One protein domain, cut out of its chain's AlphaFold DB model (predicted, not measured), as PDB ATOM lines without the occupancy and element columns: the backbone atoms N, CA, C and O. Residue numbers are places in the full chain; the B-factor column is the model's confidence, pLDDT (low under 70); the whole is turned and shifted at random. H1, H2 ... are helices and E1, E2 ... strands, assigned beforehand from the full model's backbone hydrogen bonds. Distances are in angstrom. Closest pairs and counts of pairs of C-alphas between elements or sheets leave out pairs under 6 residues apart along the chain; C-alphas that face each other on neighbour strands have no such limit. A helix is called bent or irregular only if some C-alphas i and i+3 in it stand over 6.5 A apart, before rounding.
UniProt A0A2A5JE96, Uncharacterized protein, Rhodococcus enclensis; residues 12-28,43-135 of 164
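AT A GLANCE: This is residues 12 to 28 and 43 to 135 of the 164 residues of an uncharacterized protein of Rhodococcus enclensis (UniProt A0A2A5JE96). A strongly twisted sheet of four strands curls like part of a barrel: E3 and E6 run side by side, the E4-E5 hairpin crosses at one end, and H1 covers one face. H2 sits beyond the other end; the small pair E1 and E2 makes the far tip past the hairpin's end. The 110 printed residues, mixed in class, hold two named helices and six strands, in order E1 E2 E3 H1 E4 E5 H2 E6; the sheet E3 - E6 - E5 - E4 is antiparallel. It is only just compact, close to loose, with radius of gyration of the C-alphas 15.7 A, and elongated, spanning 52 by 26 by 22 A.

IN THESE COORDINATES: Start at C-alpha 12, (-11.303, -21.983, -27.885); residues 12 to 24 hold no named element. Then come E1, residues 25 to 28, E2, 43 to 45, and E3, 49 to 56, 21.3 A long. H1, 61 to 74, spans 20.4 A from (-6.083, -8.945, -17.375); it is irregular, C-alphas 62 and 65 being 7.3 A apart. Next find E4, 82 to 87, E5, 93 to 100, H2, 109 to 115, and E6, 118 to 127, 26.0 A long, ending at (-19.071, -19.683, -47.187).

HOW THE PARTS SIT: E3 and E6 are antiparallel, N 52 to O 123 2.8 A. E5 bends by 54 degrees at residue 97, pairing with E6 (N 99 to O 126, 2.8 A) and E4 (N 84 to O 96, 2.9 A). H1 runs along E3, 9.3 A over the sheet: two layers, helix on one face. H1 and H2 touch at Lys 61 and Lys 113, C-alphas 5.3 A apart. E1 and E2 pair, N 44 to O 26 2.8 A. H2 has every O i to N i+4 pair within hydrogen-bond range, H1 8 of 10.

THE WHOLE: Residues 29 to 42 are not printed; C-alphas 28 and 43 are 6.0 A apart. No link printed whole is long. Residues 89 to 91 are under pLDDT 70.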
ATOM      1  N   SER A  12     -10.814 -20.606 -27.811       93.19
ATOM      2  CA  SER A  12     -11.303 -21.983 -27.885       93.19
ATOM      3  C   SER A  12     -12.802 -22.010 -28.158       93.19
ATOM      4  O   SER A  12     -13.520 -21.071 -27.814       93.19
ATOM      5  N   LEU A  13     -13.298 -23.103 -28.725       92.12
ATOM      6  CA  LEU A  13     -14.736 -23.313 -28.880       92.12
ATOM      7  C   LEU A  13     -15.352 -23.648 -27.517       92.12
ATOM      8  O   LEU A  13     -14.803 -24.449 -26.757       92.12
ATOM      9  N   ARG A  14     -16.462 -22.993 -27.173       90.94
ATOM     10  CA  ARG A  14     -17.217 -23.270 -25.943       90.94
ATOM     11  C   ARG A  14     -18.260 -24.360 -26.166       90.94
ATOM     12  O   ARG A  14     -18.497 -25.171 -25.272       90.94
ATOM     13  N   THR A  15     -18.882 -24.343 -27.335       91.00
ATOM     14  CA  THR A  15     -19.859 -25.332 -27.784       91.00
ATOM     15  C   THR A  15     -19.435 -25.878 -29.136       91.00
ATOM     16  O   THR A  15     -18.576 -25.306 -29.809       91.00
ATOM     17  N   GLU A  16     -20.054 -26.983 -29.534       88.38
ATOM     18  CA  GLU A  16     -19.888 -27.515 -30.878       88.38
ATOM     19  C   GLU A  16     -20.306 -26.466 -31.929       88.38
ATOM     20  O   GLU A  16     -21.328 -25.792 -31.739       88.38
ATOM     21  N   PRO A  17     -19.505 -26.263 -32.991       90.50
ATOM     22  CA  PRO A  17     -19.889 -25.429 -34.122       90.50
ATOM     23  C   PRO A  17     -21.147 -25.945 -34.822       90.50
ATOM     24  O   PRO A  17     -21.326 -27.148 -34.967       90.50
ATOM     25  N   THR A  18     -21.978 -25.035 -35.322       92.44
ATOM     26  CA  THR A  18     -23.147 -25.365 -36.159       92.44
ATOM     27  C   THR A  18     -22.823 -25.166 -37.640       92.44
ATOM     28  O   THR A  18     -21.927 -24.380 -37.961       92.44
ATOM     29  N   GLY A  19     -23.572 -25.795 -38.552       88.56
ATOM     30  CA  GLY A  19     -23.355 -25.677 -40.002       88.56
ATOM     31  C   GLY A  19     -22.192 -26.534 -40.519       88.56
ATOM     32  O   GLY A  19     -21.710 -26.343 -41.640       88.56
ATOM     33  N   THR A  20     -21.697 -27.461 -39.696       88.56
ATOM     34  CA  THR A  20     -20.686 -28.464 -40.071       88.56
ATOM     35  C   THR A  20     -21.300 -29.627 -40.850       88.56
ATOM     36  O   THR A  20     -20.604 -30.271 -41.632       88.56
ATOM     37  N   GLU A  21     -22.608 -29.834 -40.702       84.94
ATOM     38  CA  GLU A  21     -23.446 -30.786 -41.429       84.94
ATOM     39  C   GLU A  21     -23.613 -30.440 -42.919       84.94
ATOM     40  O   GLU A  21     -23.892 -31.320 -43.730       84.94
ATOM     41  N   GLY A  22     -23.374 -29.181 -43.304       85.25
ATOM     42  CA  GLY A  22     -23.479 -28.703 -44.684       85.25
ATOM     43  C   GLY A  22     -24.461 -27.545 -44.842       85.25
ATOM     44  O   GLY A  22     -25.107 -27.117 -43.890       85.25
ATOM     45  N   ALA A  23     -24.542 -27.017 -46.063       89.44
ATOM     46  CA  ALA A  23     -25.450 -25.924 -46.378       89.44
ATOM     47  C   ALA A  23     -26.904 -26.400 -46.520       89.44
ATOM     48  O   ALA A  23     -27.174 -27.520 -46.955       89.44
ATOM     49  N   GLU A  24     -27.844 -25.503 -46.227       90.38
ATOM     50  CA  GLU A  24     -29.258 -25.715 -46.532       90.38
ATOM     51  C   GLU A  24     -29.506 -25.828 -48.044       90.38
ATOM     52  O   GLU A  24     -28.813 -25.228 -48.872       90.38
ATOM     53  N   PHE A  25     -30.570 -26.541 -48.405       91.12
ATOM     54  CA  PHE A  25     -31.103 -26.555 -49.760       91.12
ATOM     55  C   PHE A  25     -32.625 -26.473 -49.736       91.12
ATOM     56  O   PHE A  25     -33.285 -26.817 -48.755       91.12
ATOM     57  N   THR A  26     -33.197 -26.026 -50.848       93.12
ATOM     58  CA  THR A  26     -34.651 -25.996 -51.045       93.12
ATOM     59  C   THR A  26     -35.017 -26.659 -52.363       93.12
ATOM     60  O   THR A  26     -34.226 -26.664 -53.308       93.12
ATOM     61  N   HIS A  27     -36.212 -27.240 -52.429       92.81
ATOM     62  CA  HIS A  27     -36.757 -27.787 -53.668       92.81
ATOM     63  C   HIS A  27     -37.641 -26.742 -54.341       92.81
ATOM     64  O   HIS A  27     -38.509 -26.147 -53.698       92.81
ATOM     65  N   ASP A  28     -37.405 -26.524 -55.631       93.12
ATOM     66  CA  ASP A  28     -38.334 -25.800 -56.483       93.12
ATOM     67  C   ASP A  28     -39.327 -26.805 -57.070       93.12
ATOM     68  O   ASP A  28     -38.963 -27.680 -57.862       93.12
ATOM     69  N   ARG A  43     -33.291 -28.305 -57.502       91.00
ATOM     70  CA  ARG A  43     -32.793 -28.030 -56.148       91.00
ATOM     71  C   ARG A  43     -32.030 -26.706 -56.170       91.00
ATOM     72  O   ARG A  43     -31.217 -26.488 -57.064       91.00
ATOM     73  N   ASN A  44     -32.284 -25.849 -55.187       90.69
ATOM     74  CA  ASN A  44     -31.540 -24.617 -54.957       90.69
ATOM     75  C   ASN A  44     -30.614 -24.811 -53.757       90.69
ATOM     76  O   ASN A  44     -31.082 -24.914 -52.621       90.69
ATOM     77  N   ASP A  45     -29.317 -24.847 -54.034       90.94
ATOM     78  CA  ASP A  45     -28.262 -24.990 -53.037       90.94
ATOM     79  C   ASP A  45     -27.885 -23.619 -52.461       90.94
ATOM     80  O   ASP A  45     -27.554 -22.687 -53.202       90.94
ATOM     81  N   MET A  46     -27.963 -23.474 -51.137       92.56
ATOM     82  CA  MET A  46     -27.727 -22.198 -50.461       92.56
ATOM     83  C   MET A  46     -26.256 -22.054 -50.028       92.56
ATOM     84  O   MET A  46     -25.501 -23.033 -50.020       92.56
ATOM     85  N   PRO A  47     -25.806 -20.833 -49.676       93.38
ATOM     86  CA  PRO A  47     -24.510 -20.633 -49.033       93.38
ATOM     87  C   PRO A  47     -24.465 -21.321 -47.663       93.38
ATOM     88  O   PRO A  47     -25.460 -21.295 -46.937       93.38
ATOM     89  N   ASN A  48     -23.310 -21.867 -47.273       94.25
ATOM     90  CA  ASN A  48     -23.160 -22.422 -45.928       94.25
ATOM     91  C   ASN A  48     -22.932 -21.325 -44.872       94.25
ATOM     92  O   ASN A  48     -22.180 -20.372 -45.105       94.25
ATOM     93  N   PHE A  49     -23.518 -21.489 -43.683       95.31
ATOM     94  CA  PHE A  49     -23.315 -20.606 -42.535       95.31
ATOM     95  C   PHE A  49     -22.829 -21.400 -41.324       95.31
ATOM     96  O   PHE A  49     -23.569 -22.181 -40.737       95.31
ATOM     97  N   ILE A  50     -21.590 -21.140 -40.918       94.31
ATOM     98  CA  ILE A  50     -20.941 -21.798 -39.788       94.31
ATOM     99  C   ILE A  50     -21.046 -20.895 -38.558       94.31
ATOM    100  O   ILE A  50     -20.576 -19.752 -38.565       94.31
ATOM    101  N   GLY A  51     -21.666 -21.405 -37.498       94.88
ATOM    102  CA  GLY A  51     -21.797 -20.717 -36.216       94.88
ATOM    103  C   GLY A  51     -20.726 -21.171 -35.234       94.88
ATOM    104  O   GLY A  51     -20.562 -22.365 -35.006       94.88
ATOM    105  N   LEU A  52     -20.004 -20.222 -34.639       94.56
ATOM    106  CA  LEU A  52     -18.987 -20.472 -33.619       94.56
ATOM    107  C   LEU A  52     -19.377 -19.750 -32.330       94.56
ATOM    108  O   LEU A  52     -19.587 -18.539 -32.362       94.56
ATOM    109  N   ASP A  53     -19.410 -20.451 -31.196       94.75
ATOM    110  CA  ASP A  53     -19.409 -19.814 -29.873       94.75
ATOM    111  C   ASP A  53     -18.002 -19.898 -29.275       94.75
ATOM    112  O   ASP A  53     -17.563 -20.950 -28.799       94.75
ATOM    113  N   CYS A  54     -17.261 -18.793 -29.364       93.88
ATOM    114  CA  CYS A  54     -15.862 -18.746 -28.961       93.88
ATOM    115  C   CYS A  54     -15.699 -18.199 -27.542       93.88
ATOM    116  O   CYS A  54     -16.179 -17.116 -27.203       93.88
ATOM    117  N   LYS A  55     -14.895 -18.897 -26.744       94.12
ATOM    118  CA  LYS A  55     -14.302 -18.386 -25.514       94.12
ATOM    119  C   LYS A  55     -12.979 -17.698 -25.847       94.12
ATOM    120  O   LYS A  55     -12.125 -18.274 -26.512       94.12
ATOM    121  N   VAL A  56     -12.787 -16.489 -25.328       94.62
ATOM    122  CA  VAL A  56     -11.554 -15.705 -25.469       94.62
ATOM    123  C   VAL A  56     -10.878 -15.585 -24.106       94.62
ATOM    124  O   VAL A  56     -11.432 -14.993 -23.180       94.62
ATOM    125  N   GLY A  57      -9.670 -16.126 -23.983       93.06
ATOM    126  CA  GLY A  57      -8.916 -16.278 -22.743       93.06
ATOM    127  C   GLY A  57      -9.073 -17.675 -22.113       93.06
ATOM    128  O   GLY A  57      -9.647 -18.582 -22.715       93.06
ATOM    129  N   PRO A  58      -8.610 -17.875 -20.869       92.75
ATOM    130  CA  PRO A  58      -8.096 -16.857 -19.957       92.75
ATOM    131  C   PRO A  58      -6.679 -16.393 -20.316       92.75
ATOM    132  O   PRO A  58      -5.833 -17.186 -20.712       92.75
ATOM    133  N   VAL A  59      -6.414 -15.102 -20.125       93.69
ATOM    134  CA  VAL A  59      -5.075 -14.490 -20.196       93.69
ATOM    135  C   VAL A  59      -4.930 -13.442 -19.084       93.69
ATOM    136  O   VAL A  59      -5.942 -13.049 -18.491       93.69
ATOM    137  N   PRO A  60      -3.714 -12.952 -18.767       94.38
ATOM    138  CA  PRO A  60      -3.557 -11.834 -17.840       94.38
ATOM    139  C   PRO A  60      -4.465 -10.649 -18.206       94.38
ATOM    140  O   PRO A  60      -4.602 -10.285 -19.374       94.38
ATOM    141  N   LYS A  61      -5.076 -10.014 -17.198       92.38
ATOM    142  CA  LYS A  61      -6.083  -8.945 -17.375       92.38
ATOM    143  C   LYS A  61      -5.605  -7.788 -18.259       92.38
ATOM    144  O   LYS A  61      -6.383  -7.220 -19.024       92.38
ATOM    145  N   ALA A  62      -4.314  -7.462 -18.178       92.12
ATOM    146  CA  ALA A  62      -3.684  -6.428 -18.994       92.12
ATOM    147  C   ALA A  62      -3.723  -6.744 -20.506       92.12
ATOM    148  O   ALA A  62      -3.768  -5.826 -21.322       92.12
ATOM    149  N   ASP A  63      -3.767  -8.027 -20.878       94.69
ATOM    150  CA  ASP A  63      -3.728  -8.506 -22.262       94.69
ATOM    151  C   ASP A  63      -5.100  -8.878 -22.834       94.69
ATOM    152  O   ASP A  63      -5.273  -8.900 -24.054       94.69
ATOM    153  N   ALA A  64      -6.095  -9.138 -21.987       93.88
ATOM    154  CA  ALA A  64      -7.382  -9.697 -22.399       93.88
ATOM    155  C   ALA A  64      -8.130  -8.839 -23.430       93.88
ATOM    156  O   ALA A  64      -8.621  -9.350 -24.438       93.88
ATOM    157  N   LEU A  65      -8.154  -7.515 -23.249       93.88
ATOM    158  CA  LEU A  65      -8.781  -6.614 -24.224       93.88
ATOM    159  C   LEU A  65      -8.033  -6.606 -25.567       93.88
ATOM    160  O   LEU A  65      -8.652  -6.487 -26.625       93.88
ATOM    161  N   ARG A  66      -6.700  -6.711 -25.538       94.50
ATOM    162  CA  ARG A  66      -5.876  -6.774 -26.751       94.50
ATOM    163  C   ARG A  66      -6.141  -8.073 -27.504       94.50
ATOM    164  O   ARG A  66      -6.322  -8.027 -28.718       94.50
ATOM    165  N   LEU A  67      -6.231  -9.193 -26.788       95.38
ATOM    166  CA  LEU A  67      -6.583 -10.492 -27.352       95.38
ATOM    167  C   LEU A  67      -7.976 -10.474 -27.996       95.38
ATOM    168  O   LEU A  67      -8.097 -10.842 -29.159       95.38
ATOM    169  N   GLY A  68      -9.005  -9.985 -27.297       94.31
ATOM    170  CA  GLY A  68     -10.363  -9.911 -27.852       94.31
ATOM    171  C   GLY A  68     -10.443  -9.048 -29.113       94.31
ATOM    172  O   GLY A  68     -11.105  -9.410 -30.087       94.31
ATOM    173  N   LYS A  69      -9.714  -7.925 -29.148       94.25
ATOM    174  CA  LYS A  69      -9.594  -7.102 -30.360       94.25
ATOM    175  C   LYS A  69      -8.884  -7.841 -31.489       94.25
ATOM    176  O   LYS A  69      -9.339  -7.759 -32.625       94.25
ATOM    177  N   LEU A  70      -7.790  -8.541 -31.188       95.06
ATOM    178  CA  LEU A  70      -7.024  -9.305 -32.172       95.06
ATOM    179  C   LEU A  70      -7.868 -10.431 -32.779       95.06
ATOM    180  O   LEU A  70      -7.896 -10.562 -33.999       95.06
ATOM    181  N   TRP A  71      -8.592 -11.179 -31.943       94.25
ATOM    182  CA  TRP A  71      -9.543 -12.207 -32.365       94.25
ATOM    183  C   TRP A  71     -10.555 -11.640 -33.365       94.25
ATOM    184  O   TRP A  71     -10.562 -12.036 -34.530       94.25
ATOM    185  N   ARG A  72     -11.334 -10.626 -32.973       93.88
ATOM    186  CA  ARG A  72     -12.357 -10.051 -33.863       93.88
ATOM    187  C   ARG A  72     -11.767  -9.405 -35.115       93.88
ATOM    188  O   ARG A  72     -12.356  -9.501 -36.184       93.88
ATOM    189  N   HIS A  73     -10.606  -8.758 -35.003       93.69
ATOM    190  CA  HIS A  73      -9.930  -8.158 -36.153       93.69
ATOM    191  C   HIS A  73      -9.431  -9.215 -37.141       93.69
ATOM    192  O   HIS A  73      -9.459  -8.982 -38.347       93.69
ATOM    193  N   SER A  74      -8.985 -10.374 -36.654       92.62
ATOM    194  CA  SER A  74      -8.475 -11.445 -37.514       92.62
ATOM    195  C   SER A  74      -9.531 -12.005 -38.469       92.62
ATOM    196  O   SER A  74      -9.181 -12.428 -39.563       92.62
ATOM    197  N   LEU A  75     -10.812 -11.935 -38.096       92.38
ATOM    198  CA  LEU A  75     -11.939 -12.372 -38.925       92.38
ATOM    199  C   LEU A  75     -12.326 -11.344 -40.001       92.38
ATOM    200  O   LEU A  75     -13.099 -11.650 -40.907       92.38
ATOM    201  N   GLY A  76     -11.768 -10.134 -39.936       92.12
ATOM    202  CA  GLY A  76     -12.016  -9.072 -40.904       92.12
ATOM    203  C   GLY A  76     -13.395  -8.429 -40.758       92.12
ATOM    204  O   GLY A  76     -13.950  -8.312 -39.663       92.12
ATOM    205  N   ARG A  77     -13.936  -7.943 -41.876       90.94
ATOM    206  CA  ARG A  77     -15.237  -7.250 -41.958       90.94
ATOM    207  C   ARG A  77     -16.181  -7.884 -42.982       90.94
ATOM    208  O   ARG A  77     -17.116  -7.230 -43.434       90.94
ATOM    209  N   GLY A  78     -15.911  -9.131 -43.366       90.69
ATOM    210  CA  GLY A  78     -16.707  -9.898 -44.330       90.69
ATOM    211  C   GLY A  78     -16.245  -9.778 -45.784       90.69
ATOM    212  O   GLY A  78     -16.795 -10.435 -46.667       90.69
ATOM    213  N   LYS A  79     -15.208  -8.980 -46.060       92.12
ATOM    214  CA  LYS A  79     -14.564  -8.951 -47.381       92.12
ATOM    215  C   LYS A  79     -13.472 -10.012 -47.485       92.12
ATOM    216  O   LYS A  79     -13.291 -10.605 -48.545       92.12
ATOM    217  N   GLU A  80     -12.744 -10.194 -46.395       92.69
ATOM    218  CA  GLU A  80     -11.607 -11.089 -46.272       92.69
ATOM    219  C   GLU A  80     -12.077 -12.544 -46.285       92.69
ATOM    220  O   GLU A  80     -13.034 -12.901 -45.595       92.69
ATOM    221  N   ILE A  81     -11.394 -13.358 -47.088       93.38
ATOM    222  CA  ILE A  81     -11.630 -14.794 -47.193       93.38
ATOM    223  C   ILE A  81     -10.598 -15.500 -46.319       93.38
ATOM    224  O   ILE A  81      -9.401 -15.226 -46.413       93.38
ATOM    225  N   HIS A  82     -11.083 -16.409 -45.486       92.38
ATOM    226  CA  HIS A  82     -10.313 -17.290 -44.617       92.38
ATOM    227  C   HIS A  82     -10.674 -18.737 -44.923       92.38
ATOM    228  O   HIS A  82     -11.707 -18.995 -45.526       92.38
ATOM    229  N   THR A  83      -9.875 -19.686 -44.454       93.44
ATOM    230  CA  THR A  83     -10.191 -21.111 -44.588       93.44
ATOM    231  C   THR A  83     -10.565 -21.676 -43.224       93.44
ATOM    232  O   THR A  83      -9.779 -21.586 -42.279       93.44
ATOM    233  N   PHE A  84     -11.757 -22.260 -43.124       91.88
ATOM    234  CA  PHE A  84     -12.218 -22.973 -41.938       91.88
ATOM    235  C   PHE A  84     -12.085 -24.476 -42.162       91.88
ATOM    236  O   PHE A  84     -12.638 -25.009 -43.122       91.88
ATOM    237  N   TRP A  85     -11.339 -25.137 -41.279       90.44
ATOM    238  CA  TRP A  85     -11.120 -26.580 -41.303       90.44
ATOM    239  C   TRP A  85     -12.030 -27.249 -40.279       90.44
ATOM    240  O   TRP A  85     -12.122 -26.781 -39.146       90.44
ATOM    241  N   SER A  86     -12.677 -28.341 -40.678       86.69
ATOM    242  CA  SER A  86     -13.558 -29.118 -39.811       86.69
ATOM    243  C   SER A  86     -13.441 -30.608 -40.099       86.69
ATOM    244  O   SER A  86     -13.163 -31.020 -41.228       86.69
ATOM    245  N   ILE A  87     -13.706 -31.414 -39.074       81.25
ATOM    246  CA  ILE A  87     -14.042 -32.825 -39.247       81.25
ATOM    247  C   ILE A  87     -15.561 -32.872 -39.404       81.25
ATOM    248  O   ILE A  87     -16.289 -32.426 -38.522       81.25
ATOM    249  N   THR A  88     -16.038 -33.344 -40.550       71.94
ATOM    250  CA  THR A  88     -17.476 -33.476 -40.832       71.94
ATOM    251  C   THR A  88     -17.967 -34.882 -40.491       71.94
ATOM    252  O   THR A  88     -17.160 -35.810 -40.431       71.94
ATOM    253  N   GLU A  89     -19.281 -35.080 -40.362       66.81
ATOM    254  CA  GLU A  89     -19.890 -36.399 -40.087       66.81
ATOM    255  C   GLU A  89     -19.496 -37.484 -41.104       66.81
ATOM    256  O   GLU A  89     -19.367 -38.657 -40.769       66.81
ATOM    257  N   THR A  90     -19.228 -37.080 -42.347       63.03
ATOM    258  CA  THR A  90     -18.752 -37.960 -43.429       63.03
ATOM    259  C   THR A  90     -17.282 -38.381 -43.288       63.03
ATOM    260  O   THR A  90     -16.765 -39.116 -44.128       63.03
ATOM    261  N   GLY A  91     -16.605 -37.959 -42.217       63.84
ATOM    262  CA  GLY A  91     -15.217 -38.286 -41.918       63.84
ATOM    263  C   GLY A  91     -14.195 -37.462 -42.708       63.84
ATOM    264  O   GLY A  91     -14.480 -36.868 -43.750       63.84
ATOM    265  N   GLY A  92     -12.966 -37.443 -42.190       71.88
ATOM    266  CA  GLY A  92     -11.827 -36.749 -42.792       71.88
ATOM    267  C   GLY A  92     -11.799 -35.234 -42.552       71.88
ATOM    268  O   GLY A  92     -12.799 -34.609 -42.207       71.88
ATOM    269  N   GLU A  93     -10.616 -34.643 -42.734       83.06
ATOM    270  CA  GLU A  93     -10.446 -33.188 -42.705       83.06
ATOM    271  C   GLU A  93     -11.005 -32.567 -43.988       83.06
ATOM    272  O   GLU A  93     -10.500 -32.812 -45.093       83.06
ATOM    273  N   LYS A  94     -12.030 -31.732 -43.826       87.69
ATOM    274  CA  LYS A  94     -12.608 -30.917 -44.892       87.69
ATOM    275  C   LYS A  94     -12.440 -29.436 -44.578       87.69
ATOM    276  O   LYS A  94     -12.159 -29.048 -43.444       87.69
ATOM    277  N   PHE A  95     -12.600 -28.599 -45.594       91.31
ATOM    278  CA  PHE A  95     -12.534 -27.155 -45.431       91.31
ATOM    279  C   PHE A  95     -13.557 -26.412 -46.282       91.31
ATOM    280  O   PHE A  95     -14.003 -26.902 -47.320       91.31
ATOM    281  N   GLN A  96     -13.878 -25.198 -45.854       92.75
ATOM    282  CA  GLN A  96     -14.564 -24.206 -46.669       92.75
ATOM    283  C   GLN A  96     -13.841 -22.873 -46.587       92.75
ATOM    284  O   GLN A  96     -13.305 -22.492 -45.542       92.75
ATOM    285  N   ASP A  97     -13.855 -22.157 -47.704       94.75
ATOM    286  CA  ASP A  97     -13.447 -20.764 -47.735       94.75
ATOM    287  C   ASP A  97     -14.623 -19.910 -47.246       94.75
ATOM    288  O   ASP A  97     -15.754 -20.036 -47.724       94.75
ATOM    289  N   VAL A  98     -14.368 -19.085 -46.236       95.38
ATOM    290  CA  VAL A  98     -15.383 -18.389 -45.447       95.38
ATOM    291  C   VAL A  98     -15.024 -16.929 -45.206       95.38
ATOM    292  O   VAL A  98     -13.859 -16.538 -45.161       95.38
ATOM    293  N   ARG A  99     -16.049 -16.114 -44.986       95.88
ATOM    294  CA  ARG A  99     -15.968 -14.693 -44.636       95.88
ATOM    295  C   ARG A  99     -16.827 -14.422 -43.405       95.88
ATOM    296  O   ARG A  99     -17.808 -15.122 -43.165       95.88
ATOM    297  N   LEU A 100     -16.504 -13.386 -42.634       96.31
ATOM    298  CA  LEU A 100     -17.380 -12.952 -41.543       96.31
ATOM    299  C   LEU A 100     -18.755 -12.553 -42.111       96.31
ATOM    300  O   LEU A 100     -18.845 -11.668 -42.958       96.31
ATOM    301  N   SER A 101     -19.815 -13.217 -41.653       95.50
ATOM    302  CA  SER A 101     -21.176 -13.014 -42.158       95.50
ATOM    303  C   SER A 101     -21.840 -11.794 -41.528       95.50
ATOM    304  O   SER A 101     -22.433 -10.962 -42.214       95.50
ATOM    305  N   THR A 102     -21.724 -11.681 -40.207       92.12
ATOM    306  CA  THR A 102     -22.421 -10.676 -39.411       92.12
ATOM    307  C   THR A 102     -21.441  -9.907 -38.540       92.12
ATOM    308  O   THR A 102     -20.404 -10.407 -38.102       92.12
ATOM    309  N   LYS A 103     -21.757  -8.635 -38.290       91.31
ATOM    310  CA  LYS A 103     -20.982  -7.818 -37.358       91.31
ATOM    311  C   LYS A 103     -21.142  -8.385 -35.945       91.31
ATOM    312  O   LYS A 103     -22.262  -8.596 -35.490       91.31
ATOM    313  N   PHE A 104     -20.031  -8.498 -35.224       90.88
ATOM    314  CA  PHE A 104     -20.041  -8.810 -33.798       90.88
ATOM    315  C   PHE A 104     -20.925  -7.855 -32.986       90.88
ATOM    316  O   PHE A 104     -20.905  -6.632 -33.181       90.88
ATOM    317  N   GLY A 105     -21.607  -8.417 -31.988       90.31
ATOM    318  CA  GLY A 105     -22.202  -7.644 -30.904       90.31
ATOM    319  C   GLY A 105     -21.157  -6.824 -30.128       90.31
ATOM    320  O   GLY A 105     -19.941  -6.970 -30.334       90.31
ATOM    321  N   PRO A 106     -21.589  -5.931 -29.224       90.00
ATOM    322  CA  PRO A 106     -20.665  -5.196 -28.369       90.00
ATOM    323  C   PRO A 106     -19.765  -6.169 -27.596       90.00
ATOM    324  O   PRO A 106     -20.201  -7.222 -27.145       90.00
ATOM    325  N   MET A 107     -18.478  -5.841 -27.499       88.19
ATOM    326  CA  MET A 107     -17.541  -6.595 -26.666       88.19
ATOM    327  C   MET A 107     -17.802  -6.267 -25.203       88.19
ATOM    328  O   MET A 107     -17.939  -5.086 -24.867       88.19
ATOM    329  N   ASP A 108     -17.798  -7.274 -24.333       89.00
ATOM    330  CA  ASP A 108     -17.855  -7.031 -22.895       89.00
ATOM    331  C   ASP A 108     -16.468  -6.620 -22.377       89.00
ATOM    332  O   ASP A 108     -15.684  -7.397 -21.832       89.00
ATOM    333  N   ILE A 109     -16.141  -5.348 -22.613       90.12
ATOM    334  CA  ILE A 109     -14.850  -4.753 -22.251       90.12
ATOM    335  C   ILE A 109     -14.631  -4.804 -20.735       90.12
ATOM    336  O   ILE A 109     -13.486  -4.924 -20.299       90.12
ATOM    337  N   ARG A 110     -15.703  -4.680 -19.940       89.88
ATOM    338  CA  ARG A 110     -15.615  -4.728 -18.475       89.88
ATOM    339  C   ARG A 110     -15.223  -6.127 -18.038       89.88
ATOM    340  O   ARG A 110     -14.198  -6.275 -17.383       89.88
ATOM    341  N   LEU A 111     -15.949  -7.139 -18.517       89.12
ATOM    342  CA  LEU A 111     -15.639  -8.529 -18.218       89.12
ATOM    343  C   LEU A 111     -14.195  -8.873 -18.603       89.12
ATOM    344  O   LEU A 111     -13.448  -9.348 -17.758       89.12
ATOM    345  N   LEU A 112     -13.748  -8.540 -19.819       89.94
ATOM    346  CA  LEU A 112     -12.369  -8.819 -20.239       89.94
ATOM    347  C   LEU A 112     -11.318  -8.150 -19.343       89.94
ATOM    348  O   LEU A 112     -10.307  -8.773 -19.028       89.94
ATOM    349  N   LYS A 113     -11.540  -6.902 -18.917       89.06
ATOM    350  CA  LYS A 113     -10.612  -6.202 -18.014       89.06
ATOM    351  C   LYS A 113     -10.612  -6.785 -16.603       89.06
ATOM    352  O   LYS A 113      -9.559  -6.822 -15.971       89.06
ATOM    353  N   ASP A 114     -11.761  -7.244 -16.120       90.88
ATOM    354  CA  ASP A 114     -11.924  -7.656 -14.727       90.88
ATOM    355  C   ASP A 114     -11.600  -9.138 -14.509       90.88
ATOM    356  O   ASP A 114     -10.988  -9.484 -13.495       90.88
ATOM    357  N   SER A 115     -11.957 -10.013 -15.453       90.50
ATOM    358  CA  SER A 115     -11.789 -11.470 -15.356       90.50
ATOM    359  C   SER A 115     -10.661 -12.020 -16.234       90.50
ATOM    360  O   SER A 115     -10.189 -13.127 -15.991       90.50
ATOM    361  N   GLY A 116     -10.217 -11.271 -17.249       92.69
ATOM    362  CA  GLY A 116      -9.258 -11.764 -18.238       92.69
ATOM    363  C   GLY A 116      -9.839 -12.794 -19.220       92.69
ATOM    364  O   GLY A 116      -9.081 -13.428 -19.955       92.69
ATOM    365  N   VAL A 117     -11.164 -12.990 -19.220       93.38
ATOM    366  CA  VAL A 117     -11.848 -14.000 -20.036       93.38
ATOM    367  C   VAL A 117     -13.244 -13.540 -20.460       93.38
ATOM    368  O   VAL A 117     -14.034 -13.068 -19.647       93.38
ATOM    369  N   GLN A 118     -13.579 -13.732 -21.732       93.38
ATOM    370  CA  GLN A 118     -14.945 -13.628 -22.241       93.38
ATOM    371  C   GLN A 118     -15.404 -15.027 -22.639       93.38
ATOM    372  O   GLN A 118     -14.776 -15.672 -23.472       93.38
ATOM    373  N   LEU A 119     -16.475 -15.514 -22.013       91.81
ATOM    374  CA  LEU A 119     -16.917 -16.895 -22.219       91.81
ATOM    375  C   LEU A 119     -17.690 -17.091 -23.526       91.81
ATOM    376  O   LEU A 119     -17.604 -18.176 -24.081       91.81
ATOM    377  N   ASN A 120     -18.415 -16.063 -23.976       92.50
ATOM    378  CA  ASN A 120     -19.239 -16.102 -25.184       92.50
ATOM    379  C   ASN A 120     -18.865 -14.936 -26.095       92.50
ATOM    380  O   ASN A 120     -19.094 -13.776 -25.737       92.50
ATOM    381  N   ASP A 121     -18.313 -15.229 -27.262       93.62
ATOM    382  CA  ASP A 121     -18.133 -14.277 -28.355       93.62
ATOM    383  C   ASP A 121     -18.595 -14.919 -29.671       93.62
ATOM    384  O   ASP A 121     -17.760 -15.389 -30.449       93.62
ATOM    385  N   PRO A 122     -19.921 -14.996 -29.904       94.38
ATOM    386  CA  PRO A 122     -20.462 -15.713 -31.046       94.38
ATOM    387  C   PRO A 122     -20.052 -15.050 -32.363       94.38
ATOM    388  O   PRO A 122     -20.162 -13.830 -32.528       94.38
ATOM    389  N   ALA A 123     -19.605 -15.869 -33.308       94.50
ATOM    390  CA  ALA A 123     -19.231 -15.475 -34.656       94.50
ATOM    391  C   ALA A 123     -20.007 -16.315 -35.673       94.50
ATOM    392  O   ALA A 123     -20.125 -17.528 -35.525       94.50
ATOM    393  N   THR A 124     -20.498 -15.678 -36.733       96.25
ATOM    394  CA  THR A 124     -21.096 -16.383 -37.871       96.25
ATOM    395  C   THR A 124     -20.204 -16.192 -39.083       96.25
ATOM    396  O   THR A 124     -19.938 -15.060 -39.500       96.25
ATOM    397  N   LEU A 125     -19.740 -17.296 -39.651       95.75
ATOM    398  CA  LEU A 125     -18.952 -17.336 -40.870       95.75
ATOM    399  C   LEU A 125     -19.853 -17.793 -42.013       95.75
ATOM    400  O   LEU A 125     -20.651 -18.704 -41.851       95.75
ATOM    401  N   ARG A 126     -19.744 -17.152 -43.171       95.62
ATOM    402  CA  ARG A 126     -20.453 -17.537 -44.391       95.62
ATOM    403  C   ARG A 126     -19.444 -18.093 -45.380       95.62
ATOM    404  O   ARG A 126     -18.467 -17.403 -45.663       95.62
ATOM    405  N   SER A 127     -19.702 -19.266 -45.938       94.94
ATOM    406  CA  SER A 127     -19.071 -19.683 -47.187       94.94
ATOM    407  C   SER A 127     -19.906 -19.190 -48.362       94.94
ATOM    408  O   SER A 127     -21.132 -19.150 -48.286       94.94
ATOM    409  N   ASP A 128     -19.256 -18.788 -49.450       90.50
ATOM    410  CA  ASP A 128     -19.964 -18.541 -50.713       90.50
ATOM    411  C   ASP A 128     -20.257 -19.846 -51.465       90.50
ATOM    412  O   ASP A 128     -20.936 -19.832 -52.489       90.50
ATOM    413  N   GLU A 129     -19.754 -20.965 -50.948       86.69
ATOM    414  CA  GLU A 129     -19.949 -22.301 -51.480       86.69
ATOM    415  C   GLU A 129     -20.925 -23.090 -50.611       86.69
ATOM    416  O   GLU A 129     -21.080 -22.853 -49.411       86.69
ATOM    417  N   THR A 130     -21.575 -24.058 -51.243       86.50
ATOM    418  CA  THR A 130     -22.465 -25.018 -50.584       86.50
ATOM    419  C   THR A 130     -21.664 -26.184 -50.001       86.50
ATOM    420  O   THR A 130     -21.917 -26.633 -48.886       86.50
ATOM    421  N   TRP A 131     -20.657 -26.652 -50.742       85.12
ATOM    422  CA  TRP A 131     -19.996 -27.937 -50.505       85.12
ATOM    423  C   TRP A 131     -18.734 -27.805 -49.667       85.12
ATOM    424  O   TRP A 131     -17.974 -26.843 -49.792       85.12
ATOM    425  N   TRP A 132     -18.478 -28.804 -48.830       87.56
ATOM    426  CA  TRP A 132     -17.199 -28.950 -48.149       87.56
ATOM    427  C   TRP A 132     -16.138 -29.472 -49.117       87.56
ATOM    428  O   TRP A 132     -16.338 -30.473 -49.805       87.56
ATOM    429  N   ARG A 133     -14.976 -28.820 -49.145       86.06
ATOM    430  CA  ARG A 133     -13.838 -29.243 -49.961       86.06
ATOM    431  C   ARG A 133     -12.959 -30.217 -49.198       86.06
ATOM    432  O   ARG A 133     -12.730 -30.073 -48.001       86.06
ATOM    433  N   LYS A 134     -12.379 -31.165 -49.927       84.00
ATOM    434  CA  LYS A 134     -11.244 -31.976 -49.476       84.00
ATOM    435  C   LYS A 134     -10.015 -31.584 -50.290       84.00
ATOM    436  O   LYS A 134     -10.136 -31.108 -51.421       84.00
ATOM    437  N   ARG A 135      -8.816 -31.770 -49.732       79.50
ATOM    438  CA  ARG A 135      -7.581 -31.594 -50.512       79.50
ATOM    439  C   ARG A 135      -7.602 -32.516 -51.744       79.50
ATOM    440  O   ARG A 135      -8.081 -33.645 -51.623       79.50
TER     441      ARG A 135